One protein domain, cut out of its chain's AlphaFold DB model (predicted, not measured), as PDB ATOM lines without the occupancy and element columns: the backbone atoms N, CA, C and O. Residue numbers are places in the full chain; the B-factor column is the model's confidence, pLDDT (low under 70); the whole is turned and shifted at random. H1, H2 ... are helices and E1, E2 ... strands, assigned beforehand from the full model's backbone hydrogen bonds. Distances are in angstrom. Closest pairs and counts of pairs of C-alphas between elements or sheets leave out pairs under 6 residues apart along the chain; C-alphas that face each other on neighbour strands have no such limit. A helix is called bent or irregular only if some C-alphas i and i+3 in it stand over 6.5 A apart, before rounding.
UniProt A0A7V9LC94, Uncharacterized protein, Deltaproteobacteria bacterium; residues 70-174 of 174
ATOM      1  N   GLY A  70      82.646-120.648   7.101       52.50
ATOM      2  CA  GLY A  70      83.266-120.075   5.911       52.50
ATOM      3  C   GLY A  70      82.858-120.697   4.576       52.50
ATOM      4  O   GLY A  70      83.743-121.124   3.836       52.50
ATOM      5  N   GLY A  71      81.580-120.658   4.198       62.69
ATOM      6  CA  GLY A  71      81.216-120.760   2.780       62.69
ATOM      7  C   GLY A  71      81.473-119.436   2.040       62.69
ATOM      8  O   GLY A  71      81.528-118.359   2.643       62.69
ATOM      9  N   SER A  72      81.700-119.485   0.722       73.12
ATOM     10  CA  SER A  72      81.851-118.274  -0.110       73.12
ATOM     11  C   SER A  72      80.544-117.475  -0.204       73.12
ATOM     12  O   SER A  72      80.570-116.248  -0.319       73.12
ATOM     13  N   ARG A  73      79.402-118.166  -0.103       80.94
ATOM     14  CA  ARG A  73      78.056-117.589  -0.144       80.94
ATOM     15  C   ARG A  73      77.792-116.695   1.061       80.94
ATOM     16  O   ARG A  73      77.400-115.550   0.887       80.94
ATOM     17  N   GLU A  74      78.035-117.196   2.265       77.88
ATOM     18  CA  GLU A  74      77.774-116.489   3.520       77.88
ATOM     19  C   GLU A  74      78.625-115.223   3.599       77.88
ATOM     20  O   GLU A  74      78.103-114.151   3.881       77.88
ATOM     21  N   ARG A  75      79.908-115.302   3.218       81.50
ATOM     22  CA  ARG A  75      80.781-114.119   3.122       81.50
ATOM     23  C   ARG A  75      80.274-113.084   2.114       81.50
ATOM     24  O   ARG A  75      80.348-111.892   2.388       81.50
ATOM     25  N   SER A  76      79.742-113.533   0.976       88.25
ATOM     26  CA  SER A  76      79.134-112.653  -0.032       88.25
ATOM     27  C   SER A  76      77.854-111.975   0.479       88.25
ATOM     28  O   SER A  76      77.647-110.792   0.221       88.25
ATOM     29  N   LEU A  77      77.011-112.691   1.233       90.62
ATOM     30  CA  LEU A  77      75.777-112.143   1.806       90.62
ATOM     31  C   LEU A  77      76.046-111.188   2.971       90.62
ATOM     32  O   LEU A  77      75.409-110.143   3.037       90.62
ATOM     33  N   VAL A  78      76.998-111.513   3.848       90.56
ATOM     34  CA  VAL A  78      77.438-110.615   4.928       90.56
ATOM     35  C   VAL A  78      78.010-109.332   4.333       90.56
ATOM     36  O   VAL A  78      77.542-108.251   4.668       90.56
ATOM     37  N   GLY A  79      78.937-109.445   3.372       90.94
ATOM     38  CA  GLY A  79      79.507-108.276   2.698       90.94
ATOM     39  C   GLY A  79      78.452-107.429   1.982       90.94
ATOM     40  O   GLY A  79      78.519-106.207   2.019       90.94
ATOM     41  N   TYR A  80      77.437-108.063   1.388       92.94
ATOM     42  CA  TYR A  80      76.318-107.345   0.782       92.94
ATOM     43  C   TYR A  80      75.435-106.630   1.817       92.94
ATOM     44  O   TYR A  80      75.049-105.486   1.584       92.94
ATOM     45  N   ALA A  81      75.124-107.267   2.952       93.56
ATOM     46  CA  ALA A  81      74.387-106.622   4.041       93.56
ATOM     47  C   ALA A  81      75.147-105.402   4.576       93.56
ATOM     48  O   ALA A  81      74.557-104.332   4.710       93.56
ATOM     49  N   ASP A  82      76.452-105.547   4.814       93.50
ATOM     50  CA  ASP A  82      77.313-104.454   5.271       93.50
ATOM     51  C   ASP A  82      77.354-103.315   4.246       93.50
ATOM     52  O   ASP A  82      77.146-102.164   4.608       93.50
ATOM     53  N   SER A  83      77.514-103.631   2.958       94.69
ATOM     54  CA  SER A  83      77.509-102.667   1.847       94.69
ATOM     55  C   SER A  83      76.209-101.845   1.791       94.69
ATOM     56  O   SER A  83      76.239-100.613   1.707       94.69
ATOM     57  N   VAL A  84      75.053-102.508   1.946       94.75
ATOM     58  CA  VAL A  84      73.737-101.849   2.018       94.75
ATOM     59  C   VAL A  84      73.631-100.934   3.238       94.75
ATOM     60  O   VAL A  84      73.169 -99.798   3.117       94.75
ATOM     61  N   LEU A  85      74.037-101.408   4.416       94.88
ATOM     62  CA  LEU A  85      73.920-100.642   5.659       94.88
ATOM     63  C   LEU A  85      74.897 -99.462   5.698       94.88
ATOM     64  O   LEU A  85      74.496 -98.370   6.090       94.88
ATOM     65  N   ASP A  86      76.120 -99.634   5.200       94.81
ATOM     66  CA  ASP A  86      77.107 -98.564   5.027       94.81
ATOM     67  C   ASP A  86      76.612 -97.483   4.058       94.81
ATOM     68  O   ASP A  86      76.902 -96.297   4.236       94.81
ATOM     69  N   PHE A  87      75.890 -97.877   3.004       94.88
ATOM     70  CA  PHE A  87      75.260 -96.933   2.087       94.88
ATOM     71  C   PHE A  87      74.175 -96.120   2.798       94.88
ATOM     72  O   PHE A  87      74.201 -94.892   2.726       94.88
ATOM     73  N   LEU A  88      73.259 -96.785   3.511       93.94
ATOM     74  CA  LEU A  88      72.170 -96.123   4.238       93.94
ATOM     75  C   LEU A  88      72.688 -95.216   5.358       93.94
ATOM     76  O   LEU A  88      72.154 -94.127   5.549       93.94
ATOM     77  N   GLU A  89      73.748 -95.618   6.056       94.06
ATOM     78  CA  GLU A  89      74.355 -94.828   7.130       94.06
ATOM     79  C   GLU A  89      74.877 -93.470   6.641       94.06
ATOM     80  O   GLU A  89      74.801 -92.473   7.358       94.06
ATOM     81  N   LYS A  90      75.363 -93.406   5.397       93.50
ATOM     82  CA  LYS A  90      75.905 -92.182   4.784       93.50
ATOM     83  C   LYS A  90      74.830 -91.249   4.232       93.50
ATOM     84  O   LYS A  90      75.154 -90.132   3.825       93.50
ATOM     85  N   LEU A  91      73.573 -91.686   4.167       91.94
ATOM     86  CA  LEU A  91      72.507 -90.869   3.606       91.94
ATOM     87  C   LEU A  91      72.075 -89.772   4.588       91.94
ATOM     88  O   LEU A  91      71.708 -90.067   5.728       91.94
ATOM     89  N   PRO A  92      72.031 -88.501   4.153       90.69
ATOM     90  CA  PRO A  92      71.406 -87.458   4.944       90.69
ATOM     91  C   PRO A  92      69.893 -87.651   4.835       90.69
ATOM     92  O   PRO A  92      69.329 -87.363   3.786       90.69
ATOM     93  N   GLY A  93      69.237 -88.152   5.882       92.69
ATOM     94  CA  GLY A  93      67.791 -88.378   5.877       92.69
ATOM     95  C   GLY A  93      67.288 -89.181   7.069       92.69
ATOM     96  O   GLY A  93      68.022 -89.439   8.027       92.69
ATOM     97  N   GLN A  94      66.016 -89.563   7.005       94.81
ATOM     98  CA  GLN A  94      65.351 -90.369   8.024       94.81
ATOM     99  C   GLN A  94      64.782 -91.651   7.424       94.81
ATOM    100  O   GLN A  94      64.316 -91.661   6.286       94.81
ATOM    101  N   ILE A  95      64.799 -92.722   8.210       95.06
ATOM    102  CA  ILE A  95      64.193 -94.009   7.891       95.06
ATOM    103  C   ILE A  95      63.077 -94.273   8.897       95.06
ATOM    104  O   ILE A  95      63.243 -94.058  10.097       95.06
ATOM    105  N   GLY A  96      61.932 -94.736   8.414       94.25
ATOM    106  CA  GLY A  96      60.788 -95.078   9.251       94.25
ATOM    107  C   GLY A  96      59.776 -95.930   8.502       94.25
ATOM    108  O   GLY A  96      60.015 -96.361   7.377       94.25
ATOM    109  N   LEU A  97      58.638 -96.194   9.130       92.56
ATOM    110  CA  LEU A  97      57.548 -96.947   8.512       92.56
ATOM    111  C   LEU A  97      56.586 -96.011   7.790       92.56
ATOM    112  O   LEU A  97      56.447 -94.848   8.157       92.56
ATOM    113  N   GLU A  98      55.874 -96.511   6.790       86.81
ATOM    114  CA  GLU A  98      54.785 -95.752   6.176       86.81
ATOM    115  C   GLU A  98      53.679 -95.446   7.207       86.81
ATOM    116  O   GLU A  98      53.269 -96.312   7.990       86.81
ATOM    117  N   LYS A  99      53.187 -94.201   7.237       84.38
ATOM    118  CA  LYS A  99      51.999 -93.867   8.028       84.38
ATOM    119  C   LYS A  99      50.751 -94.370   7.314       84.38
ATOM    120  O   LYS A  99      50.452 -93.958   6.204       84.38
ATOM    121  N   VAL A 100      49.951 -95.165   8.023       72.69
ATOM    122  CA  VAL A 100      48.626 -95.608   7.546       72.69
ATOM    123  C   VAL A 100      47.640 -94.432   7.433       72.69
ATOM    124  O   VAL A 100      46.694 -94.486   6.655       72.69
ATOM    125  N   LEU A 101      47.856 -93.356   8.200       63.84
ATOM    126  CA  LEU A 101      47.043 -92.140   8.179       63.84
ATOM    127  C   LEU A 101      47.926 -90.884   8.243       63.84
ATOM    128  O   LEU A 101      48.673 -90.687   9.205       63.84
ATOM    129  N   GLY A 102      47.776 -90.007   7.246       66.56
ATOM    130  CA  GLY A 102      48.472 -88.721   7.140       66.56
ATOM    131  C   GLY A 102      49.777 -88.774   6.335       66.56
ATOM    132  O   GLY A 102      50.214 -89.834   5.902       66.56
ATOM    133  N   ALA A 103      50.400 -87.611   6.131       70.56
ATOM    134  CA  ALA A 103      51.659 -87.499   5.395       70.56
ATOM    135  C   ALA A 103      52.884 -87.849   6.268       70.56
ATOM    136  O   ALA A 103      52.970 -87.477   7.450       70.56
ATOM    137  N   GLY A 104      53.854 -88.537   5.661       80.31
ATOM    138  CA  GLY A 104      55.178 -88.816   6.224       80.31
ATOM    139  C   GLY A 104      55.366 -90.235   6.760       80.31
ATOM    140  O   GLY A 104      54.555 -91.128   6.533       80.31
ATOM    141  N   ILE A 105      56.462 -90.423   7.493       88.56
ATOM    142  CA  ILE A 105      56.871 -91.711   8.064       88.56
ATOM    143  C   ILE A 105      56.632 -91.751   9.579       88.56
ATOM    144  O   ILE A 105      56.666 -90.725  10.263       88.56
ATOM    145  N   LYS A 106      56.322 -92.935  10.102       88.94
ATOM    146  CA  LYS A 106      56.165 -93.243  11.523       88.94
ATOM    147  C   LYS A 106      57.501 -93.735  12.082       88.94
ATOM    148  O   LYS A 106      58.242 -94.408  11.370       88.94
ATOM    149  N   ASP A 107      57.767 -93.427  13.352       89.56
ATOM    150  CA  ASP A 107      58.956 -93.888  14.080       89.56
ATOM    151  C   ASP A 107      60.252 -93.526  13.333       89.56
ATOM    152  O   ASP A 107      61.147 -94.346  13.152       89.56
ATOM    153  N   ALA A 108      60.298 -92.285  12.837       91.75
ATOM    154  CA  ALA A 108      61.389 -91.773  12.025       91.75
ATOM    155  C   ALA A 108      62.678 -91.674  12.845       91.75
ATOM    156  O   ALA A 108      62.719 -90.990  13.869       91.75
ATOM    157  N   LEU A 109      63.730 -92.318  12.355       93.19
ATOM    158  CA  LEU A 109      65.071 -92.266  12.923       93.19
ATOM    159  C   LEU A 109      66.051 -91.736  11.877       93.19
ATOM    160  O   LEU A 109      65.855 -91.999  10.688       93.19
ATOM    161  N   PRO A 110      67.112 -91.012  12.272       95.38
ATOM    162  CA  PRO A 110      68.209 -90.695  11.365       95.38
ATOM    163  C   PRO A 110      68.724 -91.961  10.673       95.38
ATOM    164  O   PRO A 110      68.867 -93.002  11.316       95.38
ATOM    165  N   ALA A 111      69.017 -91.879   9.374       93.25
ATOM    166  CA  ALA A 111      69.425 -93.048   8.595       93.25
ATOM    167  C   ALA A 111      70.659 -93.753   9.192       93.25
ATOM    168  O   ALA A 111      70.695 -94.981   9.249       93.25
ATOM    169  N   ALA A 112      71.602 -92.979   9.737       92.19
ATOM    170  CA  ALA A 112      72.763 -93.491  10.462       92.19
ATOM    171  C   ALA A 112      72.395 -94.302  11.715       92.19
ATOM    172  O   ALA A 112      72.887 -95.414  11.901       92.19
ATOM    173  N   GLU A 113      71.496 -93.785  12.556       92.44
ATOM    174  CA  GLU A 113      71.056 -94.481  13.772       92.44
ATOM    175  C   GLU A 113      70.267 -95.752  13.441       92.44
ATOM    176  O   GLU A 113      70.460 -96.794  14.071       92.44
ATOM    177  N   TRP A 114      69.413 -95.686  12.416       94.50
ATOM    178  CA  TRP A 114      68.673 -96.849  11.938       94.50
ATOM    179  C   TRP A 114      69.623 -97.930  11.408       94.50
ATOM    180  O   TRP A 114      69.517 -99.085  11.818       94.50
ATOM    181  N   ALA A 115      70.587 -97.560  10.556       94.19
ATOM    182  CA  ALA A 115      71.551 -98.493   9.977       94.19
ATOM    183  C   ALA A 115      72.393 -99.177  11.063       94.19
ATOM    184  O   ALA A 115      72.559-100.395  11.038       94.19
ATOM    185  N   ALA A 116      72.838 -98.419  12.069       89.00
ATOM    186  CA  ALA A 116      73.567 -98.934  13.223       89.00
ATOM    187  C   ALA A 116      72.778 -99.996  14.001       89.00
ATOM    188  O   ALA A 116      73.306-101.067  14.313       89.00
ATOM    189  N   GLY A 117      71.501 -99.718  14.287       88.69
ATOM    190  CA  GLY A 117      70.602-100.671  14.939       88.69
ATOM    191  C   GLY A 117      70.329-101.903  14.073       88.69
ATOM    192  O   GLY A 117      70.276-103.024  14.586       88.69
ATOM    193  N   ALA A 118      70.232-101.707  12.758       92.12
ATOM    194  CA  ALA A 118      69.969-102.759  11.789       92.12
ATOM    195  C   ALA A 118      71.174-103.681  11.535       92.12
ATOM    196  O   ALA A 118      70.962-104.779  11.031       92.12
ATOM    197  N   ARG A 119      72.416-103.330  11.911       90.38
ATOM    198  CA  ARG A 119      73.601-104.182  11.647       90.38
ATOM    199  C   ARG A 119      73.504-105.583  12.243       90.38
ATOM    200  O   ARG A 119      73.792-106.566  11.562       90.38
ATOM    201  N   LYS A 120      73.050-105.704  13.496       87.00
ATOM    202  CA  LYS A 120      72.885-107.020  14.144       87.00
ATOM    203  C   LYS A 120      71.819-107.864  13.443       87.00
ATOM    204  O   LYS A 120      72.005-109.065  13.253       87.00
ATOM    205  N   GLU A 121      70.717-107.233  13.041       88.88
ATOM    206  CA  GLU A 121      69.648-107.902  12.300       88.88
ATOM    207  C   GLU A 121      70.093-108.261  10.879       88.88
ATOM    208  O   GLU A 121      69.871-109.385  10.449       88.88
ATOM    209  N   GLY A 122      70.799-107.374  10.177       89.75
ATOM    210  CA  GLY A 122      71.348-107.617   8.845       89.75
ATOM    211  C   GLY A 122      72.325-108.786   8.823       89.75
ATOM    212  O   GLY A 122      72.217-109.656   7.957       89.75
ATOM    213  N   LEU A 123      73.192-108.886   9.835       88.12
ATOM    214  CA  LEU A 123      74.057-110.046  10.017       88.12
ATOM    215  C   LEU A 123      73.230-111.325  10.207       88.12
ATOM    216  O   LEU A 123      73.445-112.309   9.500       88.12
ATOM    217  N   PHE A 124      72.236-111.314  11.098       87.12
ATOM    218  CA  PHE A 124      71.352-112.465  11.296       87.12
ATOM    219  C   PHE A 124      70.589-112.856  10.016       87.12
ATOM    220  O   PHE A 124      70.486-114.039   9.678       87.12
ATOM    221  N   LEU A 125      70.080-111.873   9.274       88.88
ATOM    222  CA  LEU A 125      69.367-112.075   8.017       88.88
ATOM    223  C   LEU A 125      70.279-112.651   6.933       88.88
ATOM    224  O   LEU A 125      69.823-113.504   6.171       88.88
ATOM    225  N   SER A 126      71.553-112.256   6.893       89.12
ATOM    226  CA  SER A 126      72.529-112.762   5.921       89.12
ATOM    227  C   SER A 126      72.748-114.275   6.032       89.12
ATOM    228  O   SER A 126      72.913-114.951   5.018       89.12
ATOM    229  N   PHE A 127      72.651-114.833   7.244       85.81
ATOM    230  CA  PHE A 127      72.725-116.280   7.465       85.81
ATOM    231  C   PHE A 127      71.472-117.021   7.002       85.81
ATOM    232  O   PHE A 127      71.538-118.191   6.624       85.81
ATOM    233  N   ARG A 128      70.316-116.353   7.055       87.38
ATOM    234  CA  ARG A 128      69.014-116.973   6.789       87.38
ATOM    235  C   ARG A 128      68.536-116.785   5.352       87.38
ATOM    236  O   ARG A 128      67.682-117.546   4.907       87.38
ATOM    237  N   ALA A 129      69.043-115.778   4.651       90.31
ATOM    238  CA  ALA A 129      68.717-115.524   3.258       90.31
ATOM    239  C   ALA A 129      69.399-116.547   2.335       90.31
ATOM    240  O   ALA A 129      70.547-116.950   2.548       90.31
ATOM    241  N   ALA A 130      68.701-116.965   1.282       89.94
ATOM    242  CA  ALA A 130      69.251-117.821   0.240       89.94
ATOM    243  C   ALA A 130      70.097-117.022  -0.767       89.94
ATOM    244  O   ALA A 130      71.061-117.562  -1.313       89.94
ATOM    245  N   SER A 131      69.766-115.744  -0.993       92.12
ATOM    246  CA  SER A 131      70.366-114.885  -2.024       92.12
ATOM    247  C   SER A 131      70.428-113.404  -1.617       92.12
ATOM    248  O   SER A 131      69.770-112.985  -0.664       92.12
ATOM    249  N   LYS A 132      71.185-112.591  -2.378       93.31
ATOM    250  CA  LYS A 132      71.234-111.125  -2.208       93.31
ATOM    251  C   LYS A 132      69.856-110.480  -2.396       93.31
ATOM    252  O   LYS A 132      69.502-109.572  -1.656       93.31
ATOM    253  N   HIS A 133      69.057-110.990  -3.336       92.38
ATOM    254  CA  HIS A 133      67.702-110.499  -3.579       92.38
ATOM    255  C   HIS A 133      66.780-110.724  -2.376       92.38
ATOM    256  O   HIS A 133      66.091-109.805  -1.943       92.38
ATOM    257  N   GLU A 134      66.796-111.932  -1.804       93.38
ATOM    258  CA  GLU A 134      66.008-112.230  -0.606       93.38
ATOM    259  C   GLU A 134      66.489-111.410   0.596       93.38
ATOM    260  O   GLU A 134      65.679-110.908   1.371       93.38
ATOM    261  N   LEU A 135      67.805-111.246   0.742       94.06
ATOM    262  CA  LEU A 135      68.388-110.423   1.795       94.06
ATOM    263  C   LEU A 135      67.951-108.956   1.672       94.06
ATOM    264  O   LEU A 135      67.555-108.365   2.672       94.06
ATOM    265  N   LEU A 136      67.951-108.395   0.459       94.50
ATOM    266  CA  LEU A 136      67.463-107.042   0.193       94.50
ATOM    267  C   LEU A 136      65.973-106.894   0.521       94.50
ATOM    268  O   LEU A 136      65.587-105.918   1.158       94.50
ATOM    269  N   ASP A 137      65.138-107.854   0.108       93.50
ATOM    270  CA  ASP A 137      63.697-107.825   0.393       93.50
ATOM    271  C   ASP A 137      63.420-107.861   1.903       93.50
ATOM    272  O   ASP A 137      62.574-107.114   2.398       93.50
ATOM    273  N   ARG A 138      64.176-108.681   2.643       94.19
ATOM    274  CA  ARG A 138      64.072-108.782   4.102       94.19
ATOM    275  C   ARG A 138      64.605-107.543   4.817       94.19
ATOM    276  O   ARG A 138      63.964-107.094   5.755       94.19
ATOM    277  N   LEU A 139      65.731-106.976   4.379       93.06
ATOM    278  CA  LEU A 139      66.281-105.732   4.941       93.06
ATOM    279  C   LEU A 139      65.372-104.528   4.676       93.06
ATOM    280  O   LEU A 139      65.253-103.642   5.515       93.06
ATOM    281  N   GLY A 140      64.708-104.506   3.522       93.12
ATOM    282  CA  GLY A 140      63.795-103.438   3.129       93.12
ATOM    283  C   GLY A 140      62.430-103.474   3.820       93.12
ATOM    284  O   GLY A 140      61.616-102.583   3.577       93.12
ATOM    285  N   LYS A 141      62.160-104.471   4.673       92.56
ATOM    286  CA  LYS A 141      60.893-104.630   5.396       92.56
ATOM    287  C   LYS A 141      61.133-104.819   6.889       92.56
ATOM    288  O   LYS A 141      62.173-105.295   7.325       92.56
ATOM    289  N   ASN A 142      60.145-104.462   7.698       91.00
ATOM    290  CA  ASN A 142      60.159-104.798   9.116       91.00
ATOM    291  C   ASN A 142      59.733-106.265   9.337       91.00
ATOM    292  O   ASN A 142      59.246-106.947   8.432       91.00
ATOM    293  N   LYS A 143      59.819-106.738  10.584       85.62
ATOM    294  CA  LYS A 143      59.380-108.090  10.988       85.62
ATOM    295  C   LYS A 143      57.907-108.429  10.691       85.62
ATOM    296  O   LYS A 143      57.531-109.593  10.765       85.62
ATOM    297  N   PHE A 144      57.074-107.430  10.397       87.19
ATOM    298  CA  PHE A 144      55.661-107.581  10.032       87.19
ATOM    299  C   PHE A 144      55.425-107.483   8.514       87.19
ATOM    300  O   PHE A 144      54.280-107.516   8.072       87.19
ATOM    301  N   GLY A 145      56.489-107.360   7.714       87.38
ATOM    302  CA  GLY A 145      56.425-107.254   6.260       87.38
ATOM    303  C   GLY A 145      56.121-105.851   5.729       87.38
ATOM    304  O   GLY A 145      56.018-105.687   4.514       87.38
ATOM    305  N   SER A 146      55.987-104.837   6.590       88.69
ATOM    306  CA  SER A 146      55.791-103.453   6.144       88.69
ATOM    307  C   SER A 146      57.097-102.888   5.584       88.69
ATOM    308  O   SER A 146      58.143-103.101   6.203       88.69
ATOM    309  N   PRO A 147      57.061-102.157   4.458       92.31
ATOM    310  CA  PRO A 147      58.261-101.586   3.867       92.31
ATOM    311  C   PRO A 147      58.840-100.486   4.757       92.31
ATOM    312  O   PRO A 147      58.112 -99.675   5.339       92.31
ATOM    313  N   TRP A 148      60.167-100.447   4.834       94.62
ATOM    314  CA  TRP A 148      60.873 -99.280   5.332       94.62
ATOM    315  C   TRP A 148      60.859 -98.186   4.271       94.62
ATOM    316  O   TRP A 148      61.068 -98.433   3.083       94.62
ATOM    317  N   MET A 149      60.635 -96.963   4.724       95.31
ATOM    318  CA  MET A 149      60.578 -95.763   3.908       95.31
ATOM    319  C   MET A 149      61.751 -94.865   4.282       95.31
ATOM    320  O   MET A 149      62.055 -94.690   5.461       95.31
ATOM    321  N   TYR A 150      62.385 -94.280   3.278       94.19
ATOM    322  CA  TYR A 150      63.424 -93.275   3.423       94.19
ATOM    323  C   TYR A 150      62.881 -91.904   3.025       94.19
ATOM    324  O   TYR A 150      62.205 -91.765   2.006       94.19
ATOM    325  N   VAL A 151      63.204 -90.884   3.811       93.50
ATOM    326  CA  VAL A 151      62.842 -89.489   3.558       93.50
ATOM    327  C   VAL A 151      64.114 -88.652   3.557       93.50
ATOM    328  O   VAL A 151      64.786 -88.520   4.583       93.50
ATOM    329  N   ALA A 152      64.444 -88.077   2.402       91.44
ATOM    330  CA  ALA A 152      65.508 -87.084   2.297       91.44
ATOM    331  C   ALA A 152      65.078 -85.759   2.976       91.44
ATOM    332  O   ALA A 152      63.881 -85.475   3.021       91.44
ATOM    333  N   PRO A 153      66.015 -84.902   3.431       87.88
ATOM    334  CA  PRO A 153      65.739 -83.657   4.152       87.88
ATOM    335  C   PRO A 153      64.726 -82.729   3.478       87.88
ATOM    336  O   PRO A 153      64.052 -81.958   4.154       87.88
ATOM    337  N   SER A 154      64.613 -82.804   2.152       81.12
ATOM    338  CA  SER A 154      63.674 -82.019   1.352       81.12
ATOM    339  C   SER A 154      62.984 -82.857   0.266       81.12
ATOM    340  O   SER A 154      62.741 -82.352  -0.828       81.12
ATOM    341  N   GLY A 155      62.738 -84.146   0.521       84.00
ATOM    342  CA  GLY A 155      62.183 -85.077  -0.467       84.00
ATOM    343  C   GLY A 155      60.892 -85.761  -0.026       84.00
ATOM    344  O   GLY A 155      60.528 -85.756   1.148       84.00
ATOM    345  N   GLU A 156      60.213 -86.382  -0.987       87.75
ATOM    346  CA  GLU A 156      59.092 -87.278  -0.707       87.75
ATOM    347  C   GLU A 156      59.591 -88.631  -0.164       87.75
ATOM    348  O   GLU A 156      60.710 -89.050  -0.490       87.75
ATOM    349  N   PRO A 157      58.784 -89.331   0.655       90.19
ATOM    350  CA  PRO A 157      59.109 -90.678   1.098       90.19
ATOM    351  C   PRO A 157      59.246 -91.640  -0.082       90.19
ATOM    352  O   PRO A 157      58.335 -91.777  -0.894       90.19
ATOM    353  N   ILE A 158      60.366 -92.352  -0.140       93.19
ATOM    354  CA  ILE A 158      60.622 -93.419  -1.107       93.19
ATOM    355  C   ILE A 158      60.802 -94.744  -0.367       93.19
ATOM    356  O   ILE A 158      61.374 -94.783   0.722       93.19
ATOM    357  N   SER A 159      60.331 -95.842  -0.956       93.81
ATOM    358  CA  SER A 159      60.614 -97.185  -0.446       93.81
ATOM    359  C   SER A 159      62.122 -97.423  -0.383       93.81
ATOM    360  O   SER A 159      62.852 -97.141  -1.334       93.81
ATOM    361  N   MET A 160      62.598 -97.986   0.726       93.81
ATOM    362  CA  MET A 160      64.007 -98.329   0.909       93.81
ATOM    363  C   MET A 160      64.501 -99.289  -0.176       93.81
ATOM    364  O   MET A 160      65.622 -99.155  -0.657       93.81
ATOM    365  N   ILE A 161      63.659-100.234  -0.599       94.00
ATOM    366  CA  ILE A 161      64.010-101.183  -1.661       94.00
ATOM    367  C   ILE A 161      64.240-100.437  -2.979       94.00
ATOM    368  O   ILE A 161      65.213-100.718  -3.680       94.00
ATOM    369  N   ASP A 162      63.376 -99.476  -3.301       93.25
ATOM    370  CA  ASP A 162      63.472 -98.710  -4.543       93.25
ATOM    371  C   ASP A 162      64.676 -97.770  -4.520       93.25
ATOM    372  O   ASP A 162      65.414 -97.688  -5.503       93.25
ATOM    373  N   LEU A 163      64.938 -97.135  -3.376       93.50
ATOM    374  CA  LEU A 163      66.142 -96.342  -3.147       93.50
ATOM    375  C   LEU A 163      67.410 -97.173  -3.376       93.50
ATOM    376  O   LEU A 163      68.293 -96.765  -4.128       93.50
ATOM    377  N   LEU A 164      67.493 -98.356  -2.766       93.75
ATOM    378  CA  LEU A 164      68.658 -99.229  -2.885       93.75
ATOM    379  C   LEU A 164      68.829 -99.730  -4.322       93.75
ATOM    380  O   LEU A 164      69.927 -99.664  -4.859       93.75
ATOM    381  N   LYS A 165      67.761-100.156  -4.998       93.12
ATOM    382  CA  LYS A 165      67.844-100.542  -6.417       93.12
ATOM    383  C   LYS A 165      68.280 -99.384  -7.318       93.12
ATOM    384  O   LYS A 165      68.965 -99.615  -8.310       93.12
ATOM    385  N   ARG A 166      67.900 -98.145  -6.993       91.25
ATOM    386  CA  ARG A 166      68.237 -96.956  -7.787       91.25
ATOM    387  C   ARG A 166      69.656 -96.454  -7.548       91.25
ATOM    388  O   ARG A 166      70.317 -96.049  -8.506       91.25
ATOM    389  N   ASP A 167      70.138 -96.494  -6.308       92.19
ATOM    390  CA  ASP A 167      71.334 -95.749  -5.901       92.19
ATOM    391  C   ASP A 167      72.469 -96.653  -5.389       92.19
ATOM    392  O   ASP A 167      73.635 -96.326  -5.609       92.19
ATOM    393  N   HIS A 168      72.171 -97.826  -4.817       91.38
ATOM    394  CA  HIS A 168      73.192 -98.735  -4.288       91.38
ATOM    395  C   HIS A 168      73.835 -99.587  -5.406       91.38
ATOM    396  O   HIS A 168      73.129-100.362  -6.059       91.38
ATOM    397  N   PRO A 169      75.164 -99.498  -5.641       87.06
ATOM    398  CA  PRO A 169      75.831-100.155  -6.770       87.06
ATOM    399  C   PRO A 169      75.606-101.668  -6.857       87.06
ATOM    400  O   PRO A 169      75.326-102.178  -7.938       87.06
ATOM    401  N   GLU A 170      75.677-102.387  -5.734       86.56
ATOM    402  CA  GLU A 170      75.507-103.846  -5.735       86.56
ATOM    403  C   GLU A 170      74.046-104.293  -5.838       86.56
ATOM    404  O   GLU A 170      73.790-105.430  -6.215       86.56
ATOM    405  N   SER A 171      73.082-103.426  -5.515       86.69
ATOM    406  CA  SER A 171      71.646-103.739  -5.630       86.69
ATOM    407  C   SER A 171      71.085-103.486  -7.031       86.69
ATOM    408  O   SER A 171      69.941-103.850  -7.300       86.69
ATOM    409  N   LYS A 172      71.865-102.852  -7.917       80.31
ATOM    410  CA  LYS A 172      71.507-102.608  -9.325       80.31
ATOM    411  C   LYS A 172      71.674-103.842 -10.200       80.31
ATOM    412  O   LYS A 172      70.993-103.961 -11.215       80.31
ATOM    413  N   ALA A 173      72.612-104.715  -9.837       57.38
ATOM    414  CA  ALA A 173      72.911-105.928 -10.576       57.38
ATOM    415  C   ALA A 173      72.016-107.070 -10.051       57.38
ATOM    416  O   ALA A 173      72.144-107.418  -8.875       57.38
ATOM    417  N   PRO A 174      71.084-107.602 -10.865       48.03
ATOM    418  CA  PRO A 174      70.279-108.766 -10.495       48.03
ATOM    419  C   PRO A 174      71.117-110.046 -10.377       48.03
ATOM    420  O   PRO A 174      72.090-110.198 -11.151       48.03
TER     421      PRO A 174
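What this domain is: This is residues 70 to 174 of the 174 residues of an uncharacterized protein of Deltaproteobacteria bacterium (UniProt A0A7V9LC94). Two long helices, H1 and H2, run side by side in opposite directions along the longest axis, and a small three-stranded sheet sits at the end where H1 finishes and H2 starts. H3 packs on both helices nearer their other end, while H4 packs on the sheet beside its edge strand E3. The printed part has 105 residues with four named helices and three named strands, in the order H1 E1 E2 H2 H3 E3 H4; the antiparallel sheet runs E2 E1 E3, and the class is mixed, helices and strands. The whole is compact, with a radius of gyration of the C-alphas of 13.3 A, and elongated in outline, spanning 46 by 26 by 24 A.

How they stand to each other: Start with H1, residues 72 to 89, which touches H2, residues 111 to 128, at a shallow tilt of 14 degrees, opposite ways; their closest C-alphas, of Glu 89 and Ala 112, are 3.9 A apart. Next find the hairpin of E1, residues 94 to 98, and E2, residues 105 to 110, where N 106 and O 97 are 2.7 A apart, within hydrogen-bond range. E1 is the inner strand, and its other antiparallel neighbour is E3, residues 148 to 151, with N 149 and O 96 at 2.8 A. The sheet is only just strongly twisted, its C-alphas up to 4.3 A off the best plane. H2 only grazes the sheet with residues 111 to 115; it has a kink of 50 degrees near residue 118 and is only just irregular, C-alphas 117 and 120 being 6.8 A apart. H3, residues 132 to 139, touches H1 with residues 77 to 81 of H1 alone, the closest C-alphas being those of Leu 77 and Lys 132 at 6.1 A. It touches H2 with residues 122 to 126 of H2 alone, closest at Ser 126 and Leu 135, whose C-alphas are 6.3 A apart. E2, H2, H3 and E3 form a split strand-helix-strand unit, two strands running the same way with E1 between them; its crossover is right-handed. H4, residues 160 to 167, is on the sheet at a height of 6.5 A, over none of the strands; H2 and H4 are apart. Every O i to N i+4 pair is within hydrogen-bond range in H1, H3 and H4, and 11 of 14 are in H2.

Where its parts are: Find C-alpha 72 at (81.851, -118.274, -0.110); from there H1 runs 25.7 A to C-alpha 89. H2 covers 24.0 A from C-alpha 111 at (69.425, -93.048, 8.595), and H4 ends at C-alpha 167, (71.334, -95.749, -5.901).

The domain as a whole: The farthest C-alphas, of Gly 70 and Gly 102, are 46.9 A apart. The printed part has no cut, and no link is long. Confidence is under 70 at residues 70 to 71, 101 to 102 and 173 to 174.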